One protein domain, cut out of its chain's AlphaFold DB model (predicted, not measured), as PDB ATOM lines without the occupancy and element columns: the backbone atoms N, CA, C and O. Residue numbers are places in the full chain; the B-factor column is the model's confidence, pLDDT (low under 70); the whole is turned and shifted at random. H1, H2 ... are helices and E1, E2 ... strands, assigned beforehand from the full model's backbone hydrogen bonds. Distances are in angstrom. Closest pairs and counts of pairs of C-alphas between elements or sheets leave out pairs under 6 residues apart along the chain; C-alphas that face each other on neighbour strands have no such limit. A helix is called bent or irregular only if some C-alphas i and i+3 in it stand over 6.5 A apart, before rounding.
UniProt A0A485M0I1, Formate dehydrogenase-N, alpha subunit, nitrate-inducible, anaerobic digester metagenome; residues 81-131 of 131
ATOM      1  N   PHE A  81      31.496 -27.518 -11.680       98.50
ATOM      2  CA  PHE A  81      30.935 -27.014 -12.931       98.50
ATOM      3  C   PHE A  81      31.158 -25.505 -13.056       98.50
ATOM      4  O   PHE A  81      30.784 -24.726 -12.181       98.50
ATOM      5  N   GLU A  82      31.733 -25.093 -14.177       98.44
ATOM      6  CA  GLU A  82      31.973 -23.702 -14.529       98.44
ATOM      7  C   GLU A  82      30.946 -23.286 -15.588       98.44
ATOM      8  O   GLU A  82      31.022 -23.694 -16.749       98.44
ATOM      9  N   GLU A  83      29.955 -22.489 -15.188       98.50
ATOM     10  CA  GLU A  83      28.971 -21.933 -16.125       98.50
ATOM     11  C   GLU A  83      29.595 -20.813 -16.967       98.50
ATOM     12  O   GLU A  83      29.452 -20.794 -18.192       98.50
ATOM     13  N   LYS A  84      30.335 -19.911 -16.312       98.56
ATOM     14  CA  LYS A  84      31.043 -18.789 -16.928       98.56
ATOM     15  C   LYS A  84      32.502 -18.758 -16.503       98.56
ATOM     16  O   LYS A  84      32.800 -19.047 -15.348       98.56
ATOM     17  N   ASP A  85      33.369 -18.361 -17.425       97.38
ATOM     18  CA  ASP A  85      34.791 -18.181 -17.151       97.38
ATOM     19  C   ASP A  85      35.111 -16.856 -16.440       97.38
ATOM     20  O   ASP A  85      34.235 -16.029 -16.174       97.38
ATOM     21  N   ALA A  86      36.398 -16.637 -16.147       97.31
ATOM     22  CA  ALA A  86      36.893 -15.420 -15.499       97.31
ATOM     23  C   ALA A  86      36.604 -14.123 -16.286       97.31
ATOM     24  O   ALA A  86      36.613 -13.043 -15.697       97.31
ATOM     25  N   ASN A  87      36.328 -14.216 -17.591       98.00
ATOM     26  CA  ASN A  87      35.961 -13.086 -18.447       98.00
ATOM     27  C   ASN A  87      34.433 -12.922 -18.576       98.00
ATOM     28  O   ASN A  87      33.964 -12.037 -19.289       98.00
ATOM     29  N   GLY A  88      33.645 -13.771 -17.908       97.81
ATOM     30  CA  GLY A  88      32.185 -13.781 -17.982       97.81
ATOM     31  C   GLY A  88      31.616 -14.481 -19.220       97.81
ATOM     32  O   GLY A  88      30.405 -14.382 -19.453       97.81
ATOM     33  N   VAL A  89      32.441 -15.188 -20.001       98.38
ATOM     34  CA  VAL A  89      32.010 -15.962 -21.175       98.38
ATOM     35  C   VAL A  89      31.367 -17.261 -20.710       98.38
ATOM     36  O   VAL A  89      31.942 -17.985 -19.904       98.38
ATOM     37  N   THR A  90      30.183 -17.588 -21.231       98.56
ATOM     38  CA  THR A  90      29.537 -18.878 -20.952       98.56
ATOM     39  C   THR A  90      30.354 -20.024 -21.549       98.56
ATOM     40  O   THR A  90      30.532 -20.087 -22.764       98.56
ATOM     41  N   VAL A  91      30.808 -20.946 -20.698       98.31
ATOM     42  CA  VAL A  91      31.635 -22.105 -21.080       98.31
ATOM     43  C   VAL A  91      30.978 -23.449 -20.768       98.31
ATOM     44  O   VAL A  91      31.262 -24.414 -21.472       98.31
ATOM     45  N   ASN A  92      30.082 -23.522 -19.774       98.50
ATOM     46  CA  ASN A  92      29.323 -24.729 -19.407       98.50
ATOM     47  C   ASN A  92      30.170 -26.016 -19.364       98.50
ATOM     48  O   ASN A  92      29.829 -27.019 -20.001       98.50
ATOM     49  N   ARG A  93      31.279 -25.988 -18.618       98.44
ATOM     50  CA  ARG A  93      32.276 -27.069 -18.602       98.44
ATOM     51  C   ARG A  93      32.552 -27.624 -17.207       98.44
ATOM     52  O   ARG A  93      32.338 -26.961 -16.202       98.44
ATOM     53  N   CYS A  94      33.083 -28.839 -17.154       98.25
ATOM     54  CA  CYS A  94      33.587 -29.498 -15.958       98.25
ATOM     55  C   CYS A  94      35.047 -29.899 -16.196       98.25
ATOM     56  O   CYS A  94      35.334 -30.707 -17.079       98.25
ATOM     57  N   LEU A  95      35.960 -29.325 -15.409       97.19
ATOM     58  CA  LEU A  95      37.408 -29.571 -15.506       97.19
ATOM     59  C   LEU A  95      37.901 -30.678 -14.558       97.19
ATOM     60  O   LEU A  95      39.062 -31.060 -14.610       97.19
ATOM     61  N   ALA A  96      37.037 -31.181 -13.672       98.38
ATOM     62  CA  ALA A  96      37.396 -32.167 -12.647       98.38
ATOM     63  C   ALA A  96      37.183 -33.628 -13.088       98.38
ATOM     64  O   ALA A  96      37.396 -34.552 -12.302       98.38
ATOM     65  N   ILE A  97      36.727 -33.843 -14.323       98.38
ATOM     66  CA  ILE A  97      36.474 -35.161 -14.907       98.38
ATOM     67  C   ILE A  97      37.209 -35.218 -16.245       98.38
ATOM     68  O   ILE A  97      37.124 -34.280 -17.032       98.38
ATOM     69  N   CYS A  98      37.893 -36.330 -16.495       97.62
ATOM     70  CA  CYS A  98      38.565 -36.642 -17.753       97.62
ATOM     71  C   CYS A  98      38.050 -37.990 -18.268       97.62
ATOM     72  O   CYS A  98      37.744 -38.888 -17.474       97.62
ATOM     73  N   GLN A  99      37.958 -38.136 -19.588       96.31
ATOM     74  CA  GLN A  99      37.632 -39.396 -20.240       96.31
ATOM     75  C   GLN A  99      38.732 -39.788 -21.226       96.31
ATOM     76  O   GLN A  99      38.941 -39.135 -22.243       96.31
ATOM     77  N   MET A 100      39.378 -40.919 -20.934       95.50
ATOM     78  CA  MET A 100      40.316 -41.579 -21.837       95.50
ATOM     79  C   MET A 100      39.580 -42.677 -22.603       95.50
ATOM     80  O   MET A 100      39.131 -43.672 -22.031       95.50
ATOM     81  N   GLY A 101      39.386 -42.437 -23.891       87.81
ATOM     82  CA  GLY A 101      38.617 -43.251 -24.816       87.81
ATOM     83  C   GLY A 101      39.462 -44.164 -25.668       87.81
ATOM     84  O   GLY A 101      40.693 -44.187 -25.589       87.81
ATOM     85  N   SER A 102      38.769 -44.941 -26.495       95.06
ATOM     86  CA  SER A 102      39.391 -46.070 -27.154       95.06
ATOM     87  C   SER A 102      39.030 -46.143 -28.619       95.06
ATOM     88  O   SER A 102      37.864 -46.150 -28.963       95.06
ATOM     89  N   ALA A 103      40.040 -46.347 -29.461       96.00
ATOM     90  CA  ALA A 103      39.843 -46.763 -30.846       96.00
ATOM     91  C   ALA A 103      39.408 -48.245 -30.976       96.00
ATOM     92  O   ALA A 103      39.363 -48.773 -32.082       96.00
ATOM     93  N   ASN A 104      39.155 -48.939 -29.855       94.56
ATOM     94  CA  ASN A 104      38.787 -50.359 -29.815       94.56
ATOM     95  C   ASN A 104      37.294 -50.606 -29.530       94.56
ATOM     96  O   ASN A 104      36.918 -51.756 -29.305       94.56
ATOM     97  N   ILE A 105      36.465 -49.560 -29.477       96.50
ATOM     98  CA  ILE A 105      35.003 -49.695 -29.385       96.50
ATOM     99  C   ILE A 105      34.363 -49.383 -30.740       96.50
ATOM    100  O   ILE A 105      35.029 -48.886 -31.649       96.50
ATOM    101  N   ASN A 106      33.085 -49.719 -30.905       97.69
ATOM    102  CA  ASN A 106      32.391 -49.468 -32.166       97.69
ATOM    103  C   ASN A 106      32.128 -47.967 -32.364       97.69
ATOM    104  O   ASN A 106      31.979 -47.220 -31.396       97.69
ATOM    105  N   ASN A 107      31.965 -47.535 -33.618       98.00
ATOM    106  CA  ASN A 107      31.679 -46.133 -33.954       98.00
ATOM    107  C   ASN A 107      30.435 -45.592 -33.228       98.00
ATOM    108  O   ASN A 107      30.402 -44.438 -32.801       98.00
ATOM    109  N   GLU A 108      29.401 -46.418 -33.084       98.06
ATOM    110  CA  GLU A 108      28.162 -46.057 -32.402       98.06
ATOM    111  C   GLU A 108      28.394 -45.864 -30.898       98.06
ATOM    112  O   GLU A 108      27.836 -44.945 -30.297       98.06
ATOM    113  N   GLU A 109      29.246 -46.691 -30.291       97.81
ATOM    114  CA  GLU A 109      29.620 -46.584 -28.879       97.81
ATOM    115  C   GLU A 109      30.487 -45.345 -28.645       97.81
ATOM    116  O   GLU A 109      30.201 -44.567 -27.734       97.81
ATOM    117  N   ASP A 110      31.469 -45.093 -29.514       96.88
ATOM    118  CA  ASP A 110      32.283 -43.874 -29.498       96.88
ATOM    119  C   ASP A 110      31.416 -42.616 -29.611       96.88
ATOM    120  O   ASP A 110      31.613 -41.635 -28.882       96.88
ATOM    121  N   TYR A 111      30.410 -42.646 -30.487       97.19
ATOM    122  CA  TYR A 111      29.449 -41.559 -30.633       97.19
ATOM    123  C   TYR A 111      28.645 -41.333 -29.343       97.19
ATOM    124  O   TYR A 111      28.464 -40.185 -28.916       97.19
ATOM    125  N   LEU A 112      28.199 -42.406 -28.682       97.94
ATOM    126  CA  LEU A 112      27.486 -42.328 -27.405       97.94
ATOM    127  C   LEU A 112      28.374 -41.799 -26.274       97.94
ATOM    128  O   LEU A 112      27.934 -40.912 -25.540       97.94
ATOM    129  N   VAL A 113      29.616 -42.274 -26.157       97.25
ATOM    130  CA  VAL A 113      30.586 -41.795 -25.157       97.25
ATOM    131  C   VAL A 113      30.835 -40.301 -25.338       97.25
ATOM    132  O   VAL A 113      30.712 -39.532 -24.382       97.25
ATOM    133  N   ASN A 114      31.088 -39.865 -26.575       96.62
ATOM    134  CA  ASN A 114      31.296 -38.456 -26.897       96.62
ATOM    135  C   ASN A 114      30.098 -37.584 -26.495       96.62
ATOM    136  O   ASN A 114      30.281 -36.501 -25.933       96.62
ATOM    137  N   LYS A 115      28.870 -38.032 -26.777       98.19
ATOM    138  CA  LYS A 115      27.653 -37.291 -26.410       98.19
ATOM    139  C   LYS A 115      27.437 -37.254 -24.909       98.19
ATOM    140  O   LYS A 115      27.129 -36.188 -24.380       98.19
ATOM    141  N   LEU A 116      27.614 -38.383 -24.229       97.88
ATOM    142  CA  LEU A 116      27.473 -38.471 -22.783       97.88
ATOM    143  C   LEU A 116      28.444 -37.510 -22.093       97.88
ATOM    144  O   LEU A 116      28.006 -36.639 -21.345       97.88
ATOM    145  N   MET A 117      29.737 -37.602 -22.401       98.06
ATOM    146  CA  MET A 117      30.759 -36.794 -21.736       98.06
ATOM    147  C   MET A 117      30.602 -35.298 -22.033       98.06
ATOM    148  O   MET A 117      30.614 -34.489 -21.105       98.06
ATOM    149  N   ARG A 118      30.334 -34.913 -23.292       98.00
ATOM    150  CA  ARG A 118      30.064 -33.503 -23.622       98.00
ATOM    151  C   ARG A 118      28.786 -32.978 -22.972       98.00
ATOM    152  O   ARG A 118      28.772 -31.836 -22.529       98.00
ATOM    153  N   SER A 119      27.733 -33.792 -22.848       98.12
ATOM    154  CA  SER A 119      26.507 -33.379 -22.142       98.12
ATOM    155  C   SER A 119      26.735 -33.130 -20.646       98.12
ATOM    156  O   SER A 119      26.063 -32.295 -20.043       98.12
ATOM    157  N   LEU A 120      27.728 -33.799 -20.057       98.25
ATOM    158  CA  LEU A 120      28.178 -33.563 -18.686       98.25
ATOM    159  C   LEU A 120      29.093 -32.327 -18.569       98.25
ATOM    160  O   LEU A 120      29.434 -31.934 -17.454       98.25
ATOM    161  N   GLY A 121      29.446 -31.679 -19.682       98.25
ATOM    162  CA  GLY A 121      30.368 -30.542 -19.743       98.25
ATOM    163  C   GLY A 121      31.842 -30.944 -19.712       98.25
ATOM    164  O   GLY A 121      32.702 -30.082 -19.563       98.25
ATOM    165  N   VAL A 122      32.166 -32.232 -19.827       98.31
ATOM    166  CA  VAL A 122      33.560 -32.689 -19.857       98.31
ATOM    167  C   VAL A 122      34.214 -32.201 -21.145       98.31
ATOM    168  O   VAL A 122      33.664 -32.391 -22.231       98.31
ATOM    169  N   ILE A 123      35.386 -31.579 -21.018       96.88
ATOM    170  CA  ILE A 123      36.184 -31.113 -22.163       96.88
ATOM    171  C   ILE A 123      37.538 -31.809 -22.278       96.88
ATOM    172  O   ILE A 123      38.144 -31.766 -23.345       96.88
ATOM    173  N   ASP A 124      37.990 -32.462 -21.207       96.88
ATOM    174  CA  ASP A 124      39.193 -33.286 -21.218       96.88
ATOM    175  C   ASP A 124      38.830 -34.695 -21.712       96.88
ATOM    176  O   ASP A 124      38.428 -35.579 -20.950       96.88
ATOM    177  N   LEU A 125      38.839 -34.830 -23.037       95.62
ATOM    178  CA  LEU A 125      38.458 -36.021 -23.789       95.62
ATOM    179  C   LEU A 125      39.623 -36.374 -24.712       95.62
ATOM    180  O   LEU A 125      39.887 -35.639 -25.669       95.62
ATOM    181  N   ASP A 126      40.291 -37.494 -24.464       96.62
ATOM    182  CA  ASP A 126      41.378 -37.950 -25.332       96.62
ATOM    183  C   ASP A 126      41.325 -39.460 -25.578       96.62
ATOM    184  O   ASP A 126      40.603 -40.189 -24.902       96.62
ATOM    185  N   HIS A 127      42.039 -39.947 -26.591       95.88
ATOM    186  CA  HIS A 127      42.056 -41.363 -26.974       95.88
ATOM    187  C   HIS A 127      43.306 -41.717 -27.793       95.88
ATOM    188  O   HIS A 127      44.183 -40.889 -28.030       95.88
ATOM    189  N   CYS A 128      43.368 -42.965 -28.264       96.75
ATOM    190  CA  CYS A 128      44.511 -43.522 -28.985       96.75
ATOM    191  C   CYS A 128      45.004 -42.678 -30.173       96.75
ATOM    192  O   CYS A 128      46.199 -42.692 -30.415       96.75
ATOM    193  N   ALA A 129      44.144 -41.943 -30.896       95.56
ATOM    194  CA  ALA A 129      44.581 -41.208 -32.092       95.56
ATOM    195  C   ALA A 129      45.439 -39.962 -31.802       95.56
ATOM    196  O   ALA A 129      45.937 -39.338 -32.737       95.56
ATOM    197  N   ARG A 130      45.577 -39.557 -30.534       91.94
ATOM    198  CA  ARG A 130      46.498 -38.484 -30.140       91.94
ATOM    199  C   ARG A 130      47.955 -38.950 -30.068       91.94
ATOM    200  O   ARG A 130      48.837 -38.119 -30.283       91.94
ATOM    201  N   LEU A 131      48.179 -40.216 -29.705       55.44
ATOM    202  CA  LEU A 131      49.495 -40.836 -29.511       55.44
ATOM    203  C   LEU A 131      50.014 -41.436 -30.820       55.44
ATOM    204  O   LEU A 131      51.244 -41.353 -31.029       55.44
TER     205      LEU A 131
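Overview. This is residues 81 to 131 of the 131 residues of the protein "Formate dehydrogenase-N, alpha subunit, nitrate-inducible" of anaerobic digester metagenome (UniProt A0A485M0I1). A long, sharply bent strand, E2, runs through most of this elongated domain and is shared by two small parts: at one end its first residues fold back on the short strand E1 as a hairpin, and beyond them its later residues lie beside E3, with the single helix H1 covering one face of that part. The hairpin end has no helix over it, and the whole is a loose two-layer arrangement, a narrow sheet with one helix on one face. The printed part has 51 residues, with three named strands and one named helix in the order E1, E2, H1, E3 along the chain. The sheet's order is E1, E2, E3, and it is mixed; the class is mixed, helices and strands. The radius of gyration of the C-alphas is 12.8 A, and the C-alphas span 39 by 22 by 15 A.

Along the chain. E1 is residues 81 to 84, and its first C-alpha, that of Phe 81, is at (30.935, -27.014, -12.931); it measures 9.1 A from first to last C-alpha. E2, residues 90 to 101, is the longest strand, with 12 residues and 26.3 A from first to last C-alpha. It bends by 78 degrees at residue 96. H1 is residues 107 to 119, 18.1 A long from the C-alpha of Asn 107 at (31.679, -46.133, -33.954) to that of Ser 119. E3 is residues 122 to 127, 14.1 A from first to last C-alpha, and ends with the C-alpha of His 127 at (42.056, -41.363, -26.974).

Arrangement. E2 is the inner strand of the sheet, and E1 and E3 are its edge strands. The pairing is staggered: E2 pairs with E1 over its residues 90 to 94 and with E3 over its residues 94 to 101. E1 and E2 are a hairpin of antiparallel strands, with 144 degrees between their directions. The C-alphas of Glu 83 and Asn 92 face each other at 4.3 A. N 82 and O 93, at 2.8 A, and N 91 and O 83, at 2.9 A, are within hydrogen-bond range. E2 and E3 are parallel, with 28 degrees between their directions. The C-alphas of Gly 101 and His 127 face each other at 4.5 A. N 101 and O 126, at 2.7 A, and N 99 and O 124, at 2.9 A, are within hydrogen-bond range. E1 and E3 are apart. H1 is on the sheet at a height over the sheet of 9.0 A. It lies over E3 and runs along the strands, at 12 degrees to E3 on the local plane. The closest C-alphas of H1 and E2 are those of Met 117 and Gln 99, 7.5 A apart. The closest C-alphas of H1 and E3 are those of Met 117 and Ile 123, 7.9 A apart. E2, H1 and E3 form a strand-helix-strand unit, two parallel neighbour strands with a helix between them along the chain, and its crossover is right-handed. In H1 every O i to N i+4 pair is within hydrogen-bond range.

Size, cuts and confidence. The two C-alphas farthest apart are those of Asn 87, in the link from E1 to E2, and Asn 104, in the link from E2 to H1, at 39.1 A. The three links, E1 to E2, E2 to H1 and H1 to E3, are tight. The C-alphas of Phe 81 and Leu 131 are 28.5 A apart. The printed part has no cut and ends at Leu 131, the chain's last residue. The mean pLDDT of the printed part is 96.3, and residue 131 is the one printed residue under 70.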